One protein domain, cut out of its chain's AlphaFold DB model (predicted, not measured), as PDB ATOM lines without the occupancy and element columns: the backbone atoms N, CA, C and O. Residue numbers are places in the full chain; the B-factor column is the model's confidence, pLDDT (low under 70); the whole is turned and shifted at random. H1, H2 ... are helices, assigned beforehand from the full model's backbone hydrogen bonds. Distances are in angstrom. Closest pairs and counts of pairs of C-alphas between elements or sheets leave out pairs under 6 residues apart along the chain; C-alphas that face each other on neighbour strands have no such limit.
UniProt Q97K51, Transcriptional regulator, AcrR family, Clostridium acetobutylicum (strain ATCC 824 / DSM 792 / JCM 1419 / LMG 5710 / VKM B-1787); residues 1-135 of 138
ATOM      1  N   MET A   1     189.538 253.015 114.117       48.78
ATOM      2  CA  MET A   1     189.032 252.057 115.121       48.78
ATOM      3  C   MET A   1     189.390 250.664 114.615       48.78
ATOM      4  O   MET A   1     188.755 250.234 113.672       48.78
ATOM      5  N   HIS A   2     190.442 250.031 115.154       57.00
ATOM      6  CA  HIS A   2     190.906 248.673 114.776       57.00
ATOM      7  C   HIS A   2     191.189 247.773 115.995       57.00
ATOM      8  O   HIS A   2     191.520 246.607 115.846       57.00
ATOM      9  N   TYR A   3     191.044 248.312 117.212       53.72
ATOM     10  CA  TYR A   3     191.352 247.607 118.464       53.72
ATOM     11  C   TYR A   3     190.351 246.483 118.782       53.72
ATOM     12  O   TYR A   3     190.647 245.591 119.568       53.72
ATOM     13  N   LYS A   4     189.157 246.544 118.176       57.69
ATOM     14  CA  LYS A   4     188.092 245.556 118.356       57.69
ATOM     15  C   LYS A   4     188.404 244.274 117.575       57.69
ATOM     16  O   LYS A   4     188.436 243.207 118.168       57.69
ATOM     17  N   ASP A   5     188.807 244.412 116.311       66.69
ATOM     18  CA  ASP A   5     189.126 243.281 115.431       66.69
ATOM     19  C   ASP A   5     190.328 242.457 115.931       66.69
ATOM     20  O   ASP A   5     190.326 241.233 115.845       66.69
ATOM     21  N   THR A   6     191.351 243.108 116.502       65.81
ATOM     22  CA  THR A   6     192.530 242.410 117.047       65.81
ATOM     23  C   THR A   6     192.238 241.673 118.352       65.81
ATOM     24  O   THR A   6     192.785 240.597 118.576       65.81
ATOM     25  N   TYR A   7     191.380 242.233 119.213       71.44
ATOM     26  CA  TYR A   7     190.982 241.585 120.467       71.44
ATOM     27  C   TYR A   7     190.020 240.420 120.206       71.44
ATOM     28  O   TYR A   7     190.145 239.358 120.812       71.44
ATOM     29  N   ASP A   8     189.109 240.587 119.247       78.00
ATOM     30  CA  ASP A   8     188.190 239.535 118.822       78.00
ATOM     31  C   ASP A   8     188.947 238.362 118.172       78.00
ATOM     32  O   ASP A   8     188.646 237.203 118.467       78.00
ATOM     33  N   LEU A   9     189.983 238.636 117.367       81.50
ATOM     34  CA  LEU A   9     190.860 237.599 116.814       81.50
ATOM     35  C   LEU A   9     191.628 236.850 117.912       81.50
ATOM     36  O   LEU A   9     191.671 235.623 117.887       81.50
ATOM     37  N   TYR A  10     192.196 237.571 118.885       83.50
ATOM     38  CA  TYR A  10     192.903 236.964 120.017       83.50
ATOM     39  C   TYR A  10     191.993 236.014 120.803       83.50
ATOM     40  O   TYR A  10     192.360 234.864 121.027       83.50
ATOM     41  N   ASN A  11     190.781 236.458 121.150       84.19
ATOM     42  CA  ASN A  11     189.812 235.632 121.875       84.19
ATOM     43  C   ASN A  11     189.345 234.426 121.053       84.19
ATOM     44  O   ASN A  11     189.135 233.349 121.606       84.19
ATOM     45  N   THR A  12     189.152 234.601 119.742       87.62
ATOM     46  CA  THR A  12     188.751 233.506 118.847       87.62
ATOM     47  C   THR A  12     189.831 232.433 118.819       87.62
ATOM     48  O   THR A  12     189.536 231.274 119.090       87.62
ATOM     49  N   LEU A  13     191.085 232.837 118.605       89.31
ATOM     50  CA  LEU A  13     192.225 231.927 118.587       89.31
ATOM     51  C   LEU A  13     192.425 231.238 119.942       89.31
ATOM     52  O   LEU A  13     192.646 230.034 120.000       89.31
ATOM     53  N   GLU A  14     192.301 231.979 121.044       90.31
ATOM     54  CA  GLU A  14     192.375 231.408 122.389       90.31
ATOM     55  C   GLU A  14     191.318 230.313 122.598       90.31
ATOM     56  O   GLU A  14     191.622 229.239 123.119       90.31
ATOM     57  N   ASN A  15     190.078 230.570 122.170       91.00
ATOM     58  CA  ASN A  15     188.980 229.618 122.294       91.00
ATOM     59  C   ASN A  15     189.170 228.388 121.395       91.00
ATOM     60  O   ASN A  15     188.822 227.287 121.820       91.00
ATOM     61  N   GLU A  16     189.721 228.551 120.190       93.25
ATOM     62  CA  GLU A  16     190.061 227.440 119.292       93.25
ATOM     63  C   GLU A  16     191.113 226.525 119.932       93.25
ATOM     64  O   GLU A  16     190.846 225.340 120.131       93.25
ATOM     65  N   LEU A  17     192.247 227.085 120.376       93.94
ATOM     66  CA  LEU A  17     193.308 226.323 121.047       93.94
ATOM     67  C   LEU A  17     192.800 225.611 122.306       93.94
ATOM     68  O   LEU A  17     193.116 224.446 122.547       93.94
ATOM     69  N   TYR A  18     192.006 226.314 123.119       94.75
ATOM     70  CA  TYR A  18     191.389 225.745 124.314       94.75
ATOM     71  C   TYR A  18     190.488 224.555 123.966       94.75
ATOM     72  O   TYR A  18     190.587 223.499 124.593       94.75
ATOM     73  N   THR A  19     189.626 224.717 122.960       96.00
ATOM     74  CA  THR A  19     188.678 223.682 122.527       96.00
ATOM     75  C   THR A  19     189.412 222.456 122.005       96.00
ATOM     76  O   THR A  19     189.115 221.346 122.437       96.00
ATOM     77  N   GLU A  20     190.414 222.639 121.146       96.56
ATOM     78  CA  GLU A  20     191.175 221.530 120.569       96.56
ATOM     79  C   GLU A  20     191.950 220.750 121.639       96.56
ATOM     80  O   GLU A  20     191.916 219.518 121.644       96.56
ATOM     81  N   ILE A  21     192.559 221.431 122.619       96.38
ATOM     82  CA  ILE A  21     193.205 220.755 123.754       96.38
ATOM     83  C   ILE A  21     192.188 219.966 124.594       96.38
ATOM     84  O   ILE A  21     192.460 218.822 124.972       96.38
ATOM     85  N   CYS A  22     191.014 220.537 124.873       95.44
ATOM     86  CA  CYS A  22     189.958 219.824 125.597       95.44
ATOM     87  C   CYS A  22     189.492 218.588 124.814       95.44
ATOM     88  O   CYS A  22     189.316 217.518 125.387       95.44
ATOM     89  N   GLU A  23     189.356 218.684 123.493       95.75
ATOM     90  CA  GLU A  23     189.002 217.538 122.658       95.75
ATOM     91  C   GLU A  23     190.064 216.435 122.665       95.75
ATOM     92  O   GLU A  23     189.707 215.254 122.669       95.75
ATOM     93  N   LEU A  24     191.356 216.783 122.666       95.81
ATOM     94  CA  LEU A  24     192.437 215.799 122.803       95.81
ATOM     95  C   LEU A  24     192.310 215.029 124.122       95.81
ATOM     96  O   LEU A  24     192.468 213.805 124.135       95.81
ATOM     97  N   PHE A  25     191.959 215.728 125.203       93.81
ATOM     98  CA  PHE A  25     191.684 215.112 126.496       93.81
ATOM     99  C   PHE A  25     190.520 214.123 126.423       93.81
ATOM    100  O   PHE A  25     190.712 212.944 126.728       93.81
ATOM    101  N   GLU A  26     189.346 214.559 125.961       92.00
ATOM    102  CA  GLU A  26     188.159 213.694 125.899       92.00
ATOM    103  C   GLU A  26     188.389 212.465 125.001       92.00
ATOM    104  O   GLU A  26     187.986 211.355 125.343       92.00
ATOM    105  N   LYS A  27     189.088 212.624 123.868       92.19
ATOM    106  CA  LYS A  27     189.388 211.516 122.942       92.19
ATOM    107  C   LYS A  27     190.362 210.498 123.541       92.19
ATOM    108  O   LYS A  27     190.294 209.319 123.196       92.19
ATOM    109  N   SER A  28     191.264 210.937 124.418       88.44
ATOM    110  CA  SER A  28     192.309 210.076 124.981       88.44
ATOM    111  C   SER A  28     191.809 209.110 126.057       88.44
ATOM    112  O   SER A  28     192.411 208.054 126.233       88.44
ATOM    113  N   ASN A  29     190.710 209.434 126.755       85.38
ATOM    114  CA  ASN A  29     190.228 208.691 127.928       85.38
ATOM    115  C   ASN A  29     191.381 208.315 128.887       85.38
ATOM    116  O   ASN A  29     191.687 207.126 129.056       85.38
ATOM    117  N   PRO A  30     192.065 209.308 129.481       83.94
ATOM    118  CA  PRO A  30     193.389 209.125 130.077       83.94
ATOM    119  C   PRO A  30     193.381 208.253 131.337       83.94
ATOM    120  O   PRO A  30     194.410 207.697 131.700       83.94
ATOM    121  N   TYR A  31     192.222 208.089 131.974       82.81
ATOM    122  CA  TYR A  31     192.074 207.346 133.226       82.81
ATOM    123  C   TYR A  31     191.888 205.834 133.046       82.81
ATOM    124  O   TYR A  31     191.896 205.093 134.022       82.81
ATOM    125  N   ILE A  32     191.740 205.342 131.809       84.12
ATOM    126  CA  ILE A  32     191.537 203.905 131.557       84.12
ATOM    127  C   ILE A  32     192.818 203.104 131.822       84.12
ATOM    128  O   ILE A  32     192.754 201.997 132.352       84.12
ATOM    129  N   ASN A  33     193.974 203.609 131.381       84.06
ATOM    130  CA  ASN A  33     195.269 202.950 131.547       84.06
ATOM    131  C   ASN A  33     196.435 203.924 131.284       84.06
ATOM    132  O   ASN A  33     196.257 204.980 130.677       84.06
ATOM    133  N   GLU A  34     197.647 203.521 131.672       83.56
ATOM    134  CA  GLU A  34     198.870 204.322 131.511       83.56
ATOM    135  C   GLU A  34     199.193 204.688 130.053       83.56
ATOM    136  O   GLU A  34     199.692 205.784 129.797       83.56
ATOM    137  N   ASN A  35     198.889 203.815 129.082       87.88
ATOM    138  CA  ASN A  35     199.129 204.120 127.669       87.88
ATOM    139  C   ASN A  35     198.214 205.252 127.194       87.88
ATOM    140  O   ASN A  35     198.658 206.110 126.438       87.88
ATOM    141  N   ASN A  36     196.961 205.301 127.651       90.00
ATOM    142  CA  ASN A  36     196.040 206.386 127.313       90.00
ATOM    143  C   ASN A  36     196.530 207.733 127.862       90.00
ATOM    144  O   ASN A  36     196.515 208.728 127.137       90.00
ATOM    145  N   LEU A  37     197.025 207.757 129.104       87.06
ATOM    146  CA  LEU A  37     197.666 208.943 129.677       87.06
ATOM    147  C   LEU A  37     198.918 209.346 128.880       87.06
ATOM    148  O   LEU A  37     199.107 210.522 128.581       87.06
ATOM    149  N   MET A  38     199.746 208.377 128.478       88.56
ATOM    150  CA  MET A  38     200.918 208.627 127.634       88.56
ATOM    151  C   MET A  38     200.526 209.240 126.285       88.56
ATOM    152  O   MET A  38     201.123 210.219 125.842       88.56
ATOM    153  N   HIS A  39     199.497 208.689 125.638       92.00
ATOM    154  CA  HIS A  39     198.967 209.212 124.385       92.00
ATOM    155  C   HIS A  39     198.422 210.630 124.549       92.00
ATOM    156  O   HIS A  39     198.676 211.466 123.687       92.00
ATOM    157  N   LEU A  40     197.734 210.931 125.654       93.19
ATOM    158  CA  LEU A  40     197.273 212.284 125.954       93.19
ATOM    159  C   LEU A  40     198.437 213.274 126.050       93.19
ATOM    160  O   LEU A  40     198.417 214.299 125.371       93.19
ATOM    161  N   ILE A  41     199.441 212.966 126.878       93.31
ATOM    162  CA  ILE A  41     200.596 213.847 127.095       93.31
ATOM    163  C   ILE A  41     201.300 214.108 125.765       93.31
ATOM    164  O   ILE A  41     201.529 215.263 125.413       93.31
ATOM    165  N   ASN A  42     201.566 213.058 124.986       94.31
ATOM    166  CA  ASN A  42     202.202 213.194 123.679       94.31
ATOM    167  C   ASN A  42     201.363 214.026 122.705       94.31
ATOM    168  O   ASN A  42     201.900 214.931 122.079       94.31
ATOM    169  N   ASN A  43     200.052 213.793 122.623       95.44
ATOM    170  CA  ASN A  43     199.180 214.556 121.731       95.44
ATOM    171  C   ASN A  43     199.122 216.043 122.110       95.44
ATOM    172  O   ASN A  43     199.145 216.896 121.225       95.44
ATOM    173  N   ILE A  44     199.067 216.366 123.406       95.62
ATOM    174  CA  ILE A  44     199.101 217.757 123.880       95.62
ATOM    175  C   ILE A  44     200.456 218.395 123.562       95.62
ATOM    176  O   ILE A  44     200.498 219.498 123.023       95.62
ATOM    177  N   MET A  45     201.565 217.710 123.852       95.38
ATOM    178  CA  MET A  45     202.911 218.225 123.579       95.38
ATOM    179  C   MET A  45     203.158 218.423 122.079       95.38
ATOM    180  O   MET A  45     203.732 219.435 121.678       95.38
ATOM    181  N   ASP A  46     202.673 217.509 121.239       95.81
ATOM    182  CA  ASP A  46     202.710 217.623 119.782       95.81
ATOM    183  C   ASP A  46     201.913 218.831 119.298       95.81
ATOM    184  O   ASP A  46     202.420 219.639 118.517       95.81
ATOM    185  N   TYR A  47     200.689 218.981 119.799       96.81
ATOM    186  CA  TYR A  47     199.815 220.088 119.447       96.81
ATOM    187  C   TYR A  47     200.426 221.444 119.814       96.81
ATOM    188  O   TYR A  47     200.463 222.357 118.986       96.81
ATOM    189  N   ILE A  48     200.966 221.560 121.030       95.19
ATOM    190  CA  ILE A  48     201.636 222.773 121.504       95.19
ATOM    191  C   ILE A  48     202.901 223.047 120.687       95.19
ATOM    192  O   ILE A  48     203.158 224.193 120.333       95.19
ATOM    193  N   SER A  49     203.674 222.014 120.341       95.06
ATOM    194  CA  SER A  49     204.882 222.159 119.523       95.06
ATOM    195  C   SER A  49     204.572 222.700 118.123       95.06
ATOM    196  O   SER A  49     205.243 223.630 117.668       95.06
ATOM    197  N   ILE A  50     203.535 222.164 117.466       95.94
ATOM    198  CA  ILE A  50     203.089 222.595 116.128       95.94
ATOM    199  C   ILE A  50     202.652 224.066 116.138       95.94
ATOM    200  O   ILE A  50     202.942 224.795 115.192       95.94
ATOM    201  N   HIS A  51     202.008 224.515 117.216       94.75
ATOM    202  CA  HIS A  51     201.487 225.879 117.365       94.75
ATOM    203  C   HIS A  51     202.349 226.750 118.295       94.75
ATOM    204  O   HIS A  51     201.862 227.720 118.881       94.75
ATOM    205  N   SER A  52     203.627 226.403 118.459       92.94
ATOM    206  CA  SER A  52     204.489 226.951 119.516       92.94
ATOM    207  C   SER A  52     204.636 228.470 119.474       92.94
ATOM    208  O   SER A  52     204.606 229.097 120.530       92.94
ATOM    209  N   ASP A  53     204.699 229.083 118.291       90.56
ATOM    210  CA  ASP A  53     204.748 230.547 118.142       90.56
ATOM    211  C   ASP A  53     203.530 231.238 118.781       90.56
ATOM    212  O   ASP A  53     203.640 232.275 119.443       90.56
ATOM    213  N   ILE A  54     202.351 230.633 118.619       90.06
ATOM    214  CA  ILE A  54     201.098 231.142 119.172       90.06
ATOM    215  C   ILE A  54     201.088 230.930 120.689       90.06
ATOM    216  O   ILE A  54     200.841 231.872 121.439       90.06
ATOM    217  N   PHE A  55     201.432 229.732 121.166       91.56
ATOM    218  CA  PHE A  55     201.498 229.449 122.605       91.56
ATOM    219  C   PHE A  55     202.520 230.330 123.339       91.56
ATOM    220  O   PHE A  55     202.209 230.849 124.409       91.56
ATOM    221  N   GLN A  56     203.694 230.584 122.753       89.88
ATOM    222  CA  GLN A  56     204.682 231.528 123.294       89.88
ATOM    223  C   GLN A  56     204.167 232.969 123.330       89.88
ATOM    224  O   GLN A  56     204.590 233.772 124.159       89.88
ATOM    225  N   THR A  57     203.261 233.327 122.422       86.88
ATOM    226  CA  THR A  57     202.589 234.624 122.476       86.88
ATOM    227  C   THR A  57     201.691 234.677 123.716       86.88
ATOM    228  O   THR A  57     201.805 235.607 124.513       86.88
ATOM    229  N   PHE A  58     200.887 233.637 123.955       85.56
ATOM    230  CA  PHE A  58     200.030 233.530 125.143       85.56
ATOM    231  C   PHE A  58     200.798 233.468 126.473       85.56
ATOM    232  O   PHE A  58     200.278 233.959 127.471       85.56
ATOM    233  N   THR A  59     202.024 232.926 126.520       82.81
ATOM    234  CA  THR A  59     202.834 232.946 127.757       82.81
ATOM    235  C   THR A  59     203.386 234.334 128.094       82.81
ATOM    236  O   THR A  59     203.645 234.625 129.257       82.81
ATOM    237  N   ARG A  60     203.574 235.205 127.095       77.31
ATOM    238  CA  ARG A  60     204.121 236.564 127.280       77.31
ATOM    239  C   ARG A  60     203.053 237.602 127.613       77.31
ATOM    240  O   ARG A  60     203.371 238.629 128.209       77.31
ATOM    241  N   PHE A  61     201.810 237.357 127.208       70.06
ATOM    242  CA  PHE A  61     200.680 238.226 127.514       70.06
ATOM    243  C   PHE A  61     199.967 237.736 128.780       70.06
ATOM    244  O   PHE A  61     199.069 236.898 128.727       70.06
ATOM    245  N   GLU A  62     200.329 238.302 129.932       59.59
ATOM    246  CA  GLU A  62     199.524 238.184 131.153       59.59
ATOM    247  C   GLU A  62     198.269 239.059 131.035       59.59
ATOM    248  O   GLU A  62     198.191 240.171 131.555       59.59
ATOM    249  N   LEU A  63     197.279 238.571 130.289       61.12
ATOM    250  CA  LEU A  63     195.918 239.094 130.348       61.12
ATOM    251  C   LEU A  63     195.129 238.310 131.402       61.12
ATOM    252  O   LEU A  63     195.305 237.096 131.548       61.12
ATOM    253  N   GLU A  64     194.257 238.996 132.144       53.97
ATOM    254  CA  GLU A  64     193.332 238.341 133.074       53.97
ATOM    255  C   GLU A  64     192.530 237.260 132.329       53.97
ATOM    256  O   GLU A  64     191.887 237.535 131.317       53.97
ATOM    257  N   GLY A  65     192.580 236.016 132.818       59.38
ATOM    258  CA  GLY A  65     191.883 234.889 132.190       59.38
ATOM    259  C   GLY A  65     192.608 234.237 131.007       59.38
ATOM    260  O   GLY A  65     191.932 233.668 130.156       59.38
ATOM    261  N   ASN A  66     193.946 234.300 130.960       78.25
ATOM    262  CA  ASN A  66     194.764 233.676 129.915       78.25
ATOM    263  C   ASN A  66     194.481 232.168 129.690       78.25
ATOM    264  O   ASN A  66     194.014 231.446 130.578       78.25
ATOM    265  N   LEU A  67     194.833 231.690 128.490       89.19
ATOM    266  CA  LEU A  67     194.643 230.311 128.018       89.19
ATOM    267  C   LEU A  67     195.061 229.257 129.055       89.19
ATOM    268  O   LEU A  67     194.308 228.330 129.353       89.19
ATOM    269  N   PHE A  68     196.246 229.417 129.650       91.25
ATOM    270  CA  PHE A  68     196.783 228.475 130.630       91.25
ATOM    271  C   PHE A  68     195.955 228.423 131.917       91.25
ATOM    272  O   PHE A  68     195.791 227.346 132.485       91.25
ATOM    273  N   SER A  69     195.372 229.539 132.359       90.25
ATOM    274  CA  SER A  69     194.469 229.557 133.518       90.25
ATOM    275  C   SER A  69     193.156 228.821 133.235       90.25
ATOM    276  O   SER A  69     192.662 228.082 134.096       90.25
ATOM    277  N   LYS A  70     192.611 228.957 132.016       92.31
ATOM    278  CA  LYS A  70     191.430 228.194 131.573       92.31
ATOM    279  C   LYS A  70     191.732 226.696 131.516       92.31
ATOM    280  O   LYS A  70     190.967 225.901 132.057       92.31
ATOM    281  N   LEU A  71     192.877 226.318 130.946       94.88
ATOM    282  CA  LEU A  71     193.328 224.926 130.886       94.88
ATOM    283  C   LEU A  71     193.572 224.337 132.282       94.88
ATOM    284  O   LEU A  71     193.070 223.252 132.569       94.88
ATOM    285  N   LYS A  72     194.255 225.062 133.182       94.31
ATOM    286  CA  LYS A  72     194.430 224.656 134.591       94.31
ATOM    287  C   LYS A  72     193.079 224.368 135.243       94.31
ATOM    288  O   LYS A  72     192.896 223.312 135.838       94.31
ATOM    289  N   SER A  73     192.110 225.266 135.080       94.88
ATOM    290  CA  SER A  73     190.770 225.095 135.654       94.88
ATOM    291  C   SER A  73     190.039 223.879 135.072       94.88
ATOM    292  O   SER A  73     189.431 223.109 135.815       94.88
ATOM    293  N   TYR A  74     190.107 223.676 133.756       95.62
ATOM    294  CA  TYR A  74     189.485 222.530 133.094       95.62
ATOM    295  C   TYR A  74     190.085 221.198 133.570       95.62
ATOM    296  O   TYR A  74     189.354 220.330 134.052       95.62
ATOM    297  N   PHE A  75     191.413 221.055 133.514       95.06
ATOM    298  CA  PHE A  75     192.086 219.821 133.917       95.06
ATOM    299  C   PHE A  75     191.953 219.544 135.411       95.06
ATOM    300  O   PHE A  75     191.757 218.393 135.792       95.06
ATOM    301  N   TYR A  76     191.975 220.578 136.257       95.19
ATOM    302  CA  TYR A  76     191.734 220.430 137.693       95.19
ATOM    303  C   TYR A  76     190.385 219.765 137.964       95.19
ATOM    304  O   TYR A  76     190.318 218.766 138.675       95.19
ATOM    305  N   ASN A  77     189.317 220.264 137.332       93.69
ATOM    306  CA  ASN A  77     187.986 219.684 137.491       93.69
ATOM    307  C   ASN A  77     187.924 218.239 136.977       93.69
ATOM    308  O   ASN A  77     187.259 217.406 137.589       93.69
ATOM    309  N   LYS A  78     188.627 217.921 135.882       92.31
ATOM    310  CA  LYS A  78     188.692 216.554 135.351       92.31
ATOM    311  C   LYS A  78     189.411 215.592 136.292       92.31
ATOM    312  O   LYS A  78     188.909 214.491 136.490       92.31
ATOM    313  N   VAL A  79     190.559 215.983 136.843       89.62
ATOM    314  CA  VAL A  79     191.348 215.137 137.758       89.62
ATOM    315  C   VAL A  79     190.600 214.938 139.071       89.62
ATOM    316  O   VAL A  79     190.475 213.811 139.541       89.62
ATOM    317  N   LEU A  80     190.026 216.011 139.621       89.81
ATOM    318  CA  LEU A  80     189.255 215.954 140.858       89.81
ATOM    319  C   LEU A  80     187.977 215.112 140.715       89.81
ATOM    320  O   LEU A  80     187.614 214.364 141.619       89.81
ATOM    321  N   HIS A  81     187.278 215.225 139.581       87.12
ATOM    322  CA  HIS A  81     186.099 214.403 139.321       87.12
ATOM    323  C   HIS A  81     186.468 212.916 139.264       87.12
ATOM    324  O   HIS A  81     185.773 212.096 139.859       87.12
ATOM    325  N   GLU A  82     187.560 212.560 138.587       83.44
ATOM    326  CA  GLU A  82     188.025 211.172 138.529       83.44
ATOM    327  C   GLU A  82     188.357 210.616 139.923       83.44
ATOM    328  O   GLU A  82     187.884 209.535 140.296       83.44
ATOM    329  N   SER A  83     189.131 211.369 140.714       77.25
ATOM    330  CA  SER A  83     189.589 210.925 142.033       77.25
ATOM    331  C   SER A  83     188.437 210.760 143.030       77.25
ATOM    332  O   SER A  83     188.373 209.746 143.729       77.25
ATOM    333  N   ILE A  84     187.491 211.706 143.051       74.88
ATOM    334  CA  ILE A  84     186.371 211.706 144.002       74.88
ATOM    335  C   ILE A  84     185.244 210.761 143.572       74.88
ATOM    336  O   ILE A  84     184.678 210.071 144.422       74.88
ATOM    337  N   VAL A  85     184.869 210.753 142.288       70.06
ATOM    338  CA  VAL A  85     183.628 210.102 141.821       70.06
ATOM    339  C   VAL A  85     183.863 208.667 141.359       70.06
ATOM    340  O   VAL A  85     182.987 207.823 141.551       70.06
ATOM    341  N   LEU A  86     185.015 208.377 140.747       66.25
ATOM    342  CA  LEU A  86     185.221 207.130 140.002       66.25
ATOM    343  C   LEU A  86     186.201 206.162 140.682       66.25
ATOM    344  O   LEU A  86     186.051 204.951 140.524       66.25
ATOM    345  N   SER A  87     187.151 206.663 141.479       63.38
ATOM    346  CA  SER A  87     188.289 205.852 141.940       63.38
ATOM    347  C   SER A  87     188.257 205.356 143.396       63.38
ATOM    348  O   SER A  87     189.050 204.471 143.727       63.38
ATOM    349  N   ARG A  88     187.394 205.859 144.300       61.25
ATOM    350  CA  ARG A  88     187.470 205.496 145.740       61.25
ATOM    351  C   ARG A  88     186.122 205.217 146.435       61.25
ATOM    352  O   ARG A  88     185.146 205.926 146.203       61.25
ATOM    353  N   PRO A  89     186.054 204.222 147.350       52.31
ATOM    354  CA  PRO A  89     184.900 204.013 148.220       52.31
ATOM    355  C   PRO A  89     184.961 204.893 149.487       52.31
ATOM    356  O   PRO A  89     185.874 204.733 150.286       52.31
ATOM    357  N   ILE A  90     183.941 205.746 149.674       51.53
ATOM    358  CA  ILE A  90     183.291 206.330 150.887       51.53
ATOM    359  C   ILE A  90     184.147 206.872 152.073       51.53
ATOM    360  O   ILE A  90     183.652 207.720 152.808       51.53
ATOM    361  N   ASN A  91     185.419 206.513 152.260       51.50
ATOM    362  CA  ASN A  91     186.296 207.015 153.334       51.50
ATOM    363  C   ASN A  91     187.311 208.061 152.819       51.50
ATOM    364  O   ASN A  91     188.499 208.007 153.137       51.50
ATOM    365  N   ASN A  92     186.841 209.003 151.994       63.06
ATOM    366  CA  ASN A  92     187.679 209.978 151.293       63.06
ATOM    367  C   ASN A  92     188.250 211.048 152.233       63.06
ATOM    368  O   ASN A  92     187.511 211.750 152.925       63.06
ATOM    369  N   ASN A  93     189.566 211.243 152.172       79.19
ATOM    370  CA  ASN A  93     190.181 212.495 152.589       79.19
ATOM    371  C   ASN A  93     190.088 213.479 151.413       79.19
ATOM    372  O   ASN A  93     191.006 213.568 150.606       79.19
ATOM    373  N   ILE A  94     188.958 214.184 151.308       84.25
ATOM    374  CA  ILE A  94     188.700 215.158 150.233       84.25
ATOM    375  C   ILE A  94     189.821 216.204 150.156       84.25
ATOM    376  O   ILE A  94     190.195 216.616 149.061       84.25
ATOM    377  N   ASP A  95     190.401 216.590 151.297       88.31
ATOM    378  CA  ASP A  95     191.510 217.546 151.329       88.31
ATOM    379  C   ASP A  95     192.743 216.996 150.597       88.31
ATOM    380  O   ASP A  95     193.420 217.741 149.891       88.31
ATOM    381  N   TYR A  96     193.014 215.689 150.705       86.75
ATOM    382  CA  TYR A  96     194.077 215.042 149.934       86.75
ATOM    383  C   TYR A  96     193.782 215.102 148.431       86.75
ATOM    384  O   TYR A  96     194.647 215.529 147.673       86.75
ATOM    385  N   ASP A  97     192.569 214.738 148.004       87.31
ATOM    386  CA  ASP A  97     192.202 214.697 146.579       87.31
ATOM    387  C   ASP A  97     192.267 216.100 145.937       87.31
ATOM    388  O   ASP A  97     192.738 216.264 144.810       87.31
ATOM    389  N   VAL A  98     191.858 217.137 146.679       90.88
ATOM    390  CA  VAL A  98     191.963 218.547 146.265       90.88
ATOM    391  C   VAL A  98     193.422 218.973 146.106       90.88
ATOM    392  O   VAL A  98     193.781 219.614 145.111       90.88
ATOM    393  N   VAL A  99     194.280 218.622 147.067       91.31
ATOM    394  CA  VAL A  99     195.708 218.969 147.025       91.31
ATOM    395  C   VAL A  99     196.417 218.217 145.899       91.31
ATOM    396  O   VAL A  99     197.195 218.825 145.165       91.31
ATOM    397  N   GLU A 100     196.119 216.933 145.713       89.38
ATOM    398  CA  GLU A 100     196.672 216.095 144.648       89.38
ATOM    399  C   GLU A 100     196.293 216.627 143.260       89.38
ATOM    400  O   GLU A 100     197.176 216.873 142.436       89.38
ATOM    401  N   ALA A 101     195.007 216.911 143.021       91.25
ATOM    402  CA  ALA A 101     194.548 217.492 141.760       91.25
ATOM    403  C   ALA A 101     195.211 218.851 141.485       91.25
ATOM    404  O   ALA A 101     195.649 219.122 140.363       91.25
ATOM    405  N   THR A 102     195.340 219.693 142.515       93.94
ATOM    406  CA  THR A 102     196.035 220.985 142.406       93.94
ATOM    407  C   THR A 102     197.501 220.798 142.022       93.94
ATOM    408  O   THR A 102     197.995 221.489 141.128       93.94
ATOM    409  N   PHE A 103     198.195 219.866 142.680       93.25
ATOM    410  CA  PHE A 103     199.612 219.595 142.463       93.25
ATOM    411  C   PHE A 103     199.878 219.061 141.052       93.25
ATOM    412  O   PHE A 103     200.720 219.613 140.345       93.25
ATOM    413  N   ILE A 104     199.131 218.039 140.624       92.06
ATOM    414  CA  ILE A 104     199.283 217.410 139.306       92.06
ATOM    415  C   ILE A 104     199.092 218.447 138.198       92.06
ATOM    416  O   ILE A 104     199.959 218.614 137.341       92.06
ATOM    417  N   VAL A 105     197.982 219.186 138.230       94.44
ATOM    418  CA  VAL A 105     197.632 220.108 137.143       94.44
ATOM    419  C   VAL A 105     198.555 221.319 137.109       94.44
ATOM    420  O   VAL A 105     199.014 221.713 136.037       94.44
ATOM    421  N   SER A 106     198.883 221.886 138.273       94.69
ATOM    422  CA  SER A 106     199.825 223.008 138.341       94.69
ATOM    423  C   SER A 106     201.227 222.588 137.903       94.69
ATOM    424  O   SER A 106     201.893 223.346 137.205       94.69
ATOM    425  N   GLY A 107     201.657 221.376 138.269       94.56
ATOM    426  CA  GLY A 107     202.947 220.819 137.873       94.56
ATOM    427  C   GLY A 107     203.051 220.607 136.365       94.56
ATOM    428  O   GLY A 107     203.988 221.104 135.746       94.56
ATOM    429  N   VAL A 108     202.074 219.927 135.756       94.75
ATOM    430  CA  VAL A 108     202.074 219.659 134.307       94.75
ATOM    431  C   VAL A 108     202.031 220.959 133.507       94.75
ATOM    432  O   VAL A 108     202.866 221.159 132.626       94.75
ATOM    433  N   ILE A 109     201.104 221.870 133.824       94.56
ATOM    434  CA  ILE A 109     200.994 223.129 133.080       94.56
ATOM    435  C   ILE A 109     202.228 224.012 133.308       94.56
ATOM    436  O   ILE A 109     202.736 224.584 132.351       94.56
ATOM    437  N   GLY A 110     202.766 224.066 134.531       94.38
ATOM    438  CA  GLY A 110     203.980 224.829 134.821       94.38
ATOM    439  C   GLY A 110     205.202 224.345 134.032       94.38
ATOM    440  O   GLY A 110     205.970 225.164 133.538       94.38
ATOM    441  N   VAL A 111     205.358 223.028 133.849       95.81
ATOM    442  CA  VAL A 111     206.422 222.458 133.000       95.81
ATOM    443  C   VAL A 111     206.243 222.859 131.536       95.81
ATOM    444  O   VAL A 111     207.220 223.197 130.874       95.81
ATOM    445  N   ILE A 112     205.009 222.853 131.027       95.00
ATOM    446  CA  ILE A 112     204.704 223.282 129.655       95.00
ATOM    447  C   ILE A 112     205.016 224.774 129.468       95.00
ATOM    448  O   ILE A 112     205.645 225.148 128.477       95.00
ATOM    449  N   GLU A 113     204.608 225.622 130.415       93.25
ATOM    450  CA  GLU A 113     204.892 227.061 130.397       93.25
ATOM    451  C   GLU A 113     206.407 227.332 130.411       93.25
ATOM    452  O   GLU A 113     206.895 228.115 129.594       93.25
ATOM    453  N   ASP A 114     207.169 226.658 131.280       93.88
ATOM    454  CA  ASP A 114     208.632 226.791 131.334       93.88
ATOM    455  C   ASP A 114     209.304 226.312 130.041       93.88
ATOM    456  O   ASP A 114     210.165 227.001 129.491       93.88
ATOM    457  N   TRP A 115     208.864 225.170 129.505       95.62
ATOM    458  CA  TRP A 115     209.373 224.628 128.249       95.62
ATOM    459  C   TRP A 115     209.161 225.587 127.073       95.62
ATOM    460  O   TRP A 115     210.073 225.800 126.276       95.62
ATOM    461  N   LEU A 116     207.997 226.233 126.983       94.00
ATOM    462  CA  LEU A 116     207.738 227.264 125.976       94.00
ATOM    463  C   LEU A 116     208.610 228.508 126.192       94.00
ATOM    464  O   LEU A 116     209.205 229.026 125.245       94.00
ATOM    465  N   ASN A 117     208.710 228.983 127.435       91.44
ATOM    466  CA  ASN A 117     209.415 230.220 127.774       91.44
ATOM    467  C   ASN A 117     210.936 230.112 127.643       91.44
ATOM    468  O   ASN A 117     211.597 231.099 127.319       91.44
ATOM    469  N   ASN A 118     211.495 228.921 127.848       93.00
ATOM    470  CA  ASN A 118     212.922 228.670 127.703       93.00
ATOM    471  C   ASN A 118     213.354 228.438 126.240       93.00
ATOM    472  O   ASN A 118     214.531 228.194 125.979       93.00
ATOM    473  N   GLY A 119     212.422 228.557 125.287       89.88
ATOM    474  CA  GLY A 119     212.676 228.368 123.861       89.88
ATOM    475  C   GLY A 119     212.681 226.902 123.432       89.88
ATOM    476  O   GLY A 119     213.306 226.575 122.426       89.88
ATOM    477  N   MET A 120     212.001 226.028 124.183       93.25
ATOM    478  CA  MET A 120     211.878 224.596 123.909       93.25
ATOM    479  C   MET A 120     213.245 223.906 123.778       93.25
ATOM    480  O   MET A 120     213.477 223.124 122.858       93.25
ATOM    481  N   MET A 121     214.175 224.198 124.700       94.31
ATOM    482  CA  MET A 121     215.546 223.651 124.658       94.31
ATOM    483  C   MET A 121     215.586 222.118 124.717       94.31
ATOM    484  O   MET A 121     216.470 221.487 124.136       94.31
ATOM    485  N   MET A 122     214.651 221.515 125.451       95.69
ATOM    486  CA  MET A 122     214.452 220.069 125.466       95.69
ATOM    487  C   MET A 122     213.531 219.661 124.320       95.69
ATOM    488  O   MET A 122     212.568 220.363 124.022       95.69
ATOM    489  N   THR A 123     213.777 218.499 123.716       95.88
ATOM    490  CA  THR A 123     212.832 217.947 122.740       95.88
ATOM    491  C   THR A 123     211.494 217.648 123.416       95.88
ATOM    492  O   THR A 123     211.453 217.292 124.599       95.88
ATOM    493  N   LYS A 124     210.398 217.775 122.663       94.62
ATOM    494  CA  LYS A 124     209.049 217.497 123.173       94.62
ATOM    495  C   LYS A 124     208.937 216.070 123.726       94.62
ATOM    496  O   LYS A 124     208.347 215.885 124.782       94.62
ATOM    497  N   GLU A 125     209.591 215.096 123.090       95.19
ATOM    498  CA  GLU A 125     209.594 213.690 123.510       95.19
ATOM    499  C   GLU A 125     210.249 213.521 124.885       95.19
ATOM    500  O   GLU A 125     209.711 212.838 125.750       95.19
ATOM    501  N   ASN A 126     211.370 214.210 125.133       96.19
ATOM    502  CA  ASN A 126     212.040 214.150 126.430       96.19
ATOM    503  C   ASN A 126     211.173 214.750 127.545       96.19
ATOM    504  O   ASN A 126     211.156 214.224 128.659       96.19
ATOM    505  N   VAL A 127     210.468 215.851 127.267       96.38
ATOM    506  CA  VAL A 127     209.554 216.473 128.239       96.38
ATOM    507  C   VAL A 127     208.371 215.549 128.526       96.38
ATOM    508  O   VAL A 127     208.075 215.305 129.698       96.38
ATOM    509  N   SER A 128     207.751 214.973 127.490       94.38
ATOM    510  CA  SER A 128     206.672 213.989 127.633       94.38
ATOM    511  C   SER A 128     207.086 212.788 128.483       94.38
ATOM    512  O   SER A 128     206.387 212.440 129.435       94.38
ATOM    513  N   ASP A 129     208.246 212.190 128.194       93.81
ATOM    514  CA  ASP A 129     208.763 211.021 128.912       93.81
ATOM    515  C   ASP A 129     208.997 211.313 130.401       93.81
ATOM    516  O   ASP A 129     208.771 210.461 131.267       93.81
ATOM    517  N   ILE A 130     209.483 212.514 130.726       95.00
ATOM    518  CA  ILE A 130     209.721 212.931 132.112       95.00
ATOM    519  C   ILE A 130     208.398 213.187 132.830       95.00
ATOM    520  O   ILE A 130     208.227 212.699 133.948       95.00
ATOM    521  N   LEU A 131     207.460 213.901 132.197       94.19
ATOM    522  CA  LEU A 131     206.127 214.135 132.753       94.19
ATOM    523  C   LEU A 131     205.417 212.814 133.044       94.19
ATOM    524  O   LEU A 131     204.915 212.628 134.149       94.19
ATOM    525  N   GLN A 132     205.459 211.863 132.112       89.94
ATOM    526  CA  GLN A 132     204.891 210.535 132.316       89.94
ATOM    527  C   GLN A 132     205.510 209.837 133.534       89.94
ATOM    528  O   GLN A 132     204.783 209.384 134.411       89.94
ATOM    529  N   LYS A 133     206.846 209.787 133.627       90.50
ATOM    530  CA  LYS A 133     207.555 209.162 134.762       90.50
ATOM    531  C   LYS A 133     207.271 209.827 136.105       90.50
ATOM    532  O   LYS A 133     207.475 209.199 137.140       90.50
ATOM    533  N   ILE A 134     206.926 211.112 136.110       91.56
ATOM    534  CA  ILE A 134     206.524 211.825 137.321       91.56
ATOM    535  C   ILE A 134     205.088 211.443 137.677       91.56
ATOM    536  O   ILE A 134     204.835 211.096 138.825       91.56
ATOM    537  N   LEU A 135     204.179 211.451 136.701       87.38
ATOM    538  CA  LEU A 135     202.760 211.175 136.917       87.38
ATOM    539  C   LEU A 135     202.479 209.725 137.325       87.38
ATOM    540  O   LEU A 135     201.592 209.509 138.133       87.38
TER     541      LEU A 135
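Overview. This is residues 1 to 135 of the 138 residues of the protein "Transcriptional regulator, AcrR family" of Clostridium acetobutylicum (strain ATCC 824 / DSM 792 / JCM 1419 / LMG 5710 / VKM B-1787) (UniProt Q97K51). Five helices, H1, H2, H4, H5 and H6, pack as an up-and-down bundle, each running against the one before it in the chain, and the short helix H3 crosses one end of it. The first turns of the long helix H1 stick out past that end, with residues 1 to 9 standing free and adding to the length, while H2 packs between H1 and H6, and H4 between H1 and H5. You have 135 printed residues with six named helices, H1 to H6 in that order along the chain, and no named strand, an all-helix domain. The whole is compact, with a radius of gyration of the C-alphas of 16.2 A, but elongated, spanning 59 by 32 by 24 A.

Arrangement. Begin in the bundle with H1, residues 3 to 28, and go on to H2, residues 34 to 50: the two form a helical hairpin at a shallow tilt of 24 degrees, opposite ways. They touch through residues 21 to 28 alone of H1, and their closest C-alphas are those of Ser 28 and Leu 40, 5.5 A apart. Look next at H4, residues 67 to 86, which runs the same way as H1 at a shallow tilt of 27 degrees. Residues 14 to 22 alone of H1 touch residues 67 to 74 alone of H4, closest at the C-alphas of Glu 14 and Leu 67, 6.2 A apart. H4 and H5, residues 94 to 117, make a second helical hairpin, opposite ways at a shallow tilt of 32 degrees, only just short of steep; the closest C-alphas, of Leu 80 and Ala 101, are 5.6 A apart. H6, residues 124 to 135, touches H2 opposite ways at a tilt of 36 degrees, only just steep, and the closest C-alphas, of Asn 42 and Ser 128, are 6.0 A apart. H5 and H6 are close but not clearly touching: the closest C-alphas, of Val 108 and Leu 131, are 7.0 A apart. H3, residues 52 to 60, touches H5 through residues 113 to 117 alone of H5, at a steep tilt of 66 degrees, with the C-alphas of Gln 56 and Leu 116 closest at 5.9 A. H3 is about perpendicular to H2, at 86 degrees, and to H4, at 84 degrees, close to each but not clearly touching. H2 and H5 are near each other, with 6 pairs of C-alphas within 10 A, while H1 and H5, among others, are apart. In each of the six helices, every O i to N i+4 pair is within hydrogen-bond range.

Along the chain. Find C-alpha 3 at (191.352, 247.607, 118.464); from there H1 runs 38.1 A to C-alpha 28 at (192.309, 210.076, 124.981). H2 covers 24.3 A from Glu 34 to Ile 50, and H3 covers 12.4 A from Ser 52 to Arg 60. H4 runs 27.7 A from Leu 67 to Leu 86, and H5 runs 34.1 A from Ile 94 to Asn 117. H6 runs 16.4 A from Lys 124 and ends at C-alpha 135, (202.760, 211.175, 136.917).

Size, cuts and confidence. The C-alphas of Met 1 and Asn 91 are the two farthest apart, 59.1 A. Without residues 1 to 9, the body spans 46 by 31 by 24 A. The printed part has no cut and no long link; the links from H1 to H2 and from H2 to H3 are tight. The mean pLDDT of the printed part is 86.4, and you will find values under 70 at residues 1 to 6, 62 to 65 and 86 to 92.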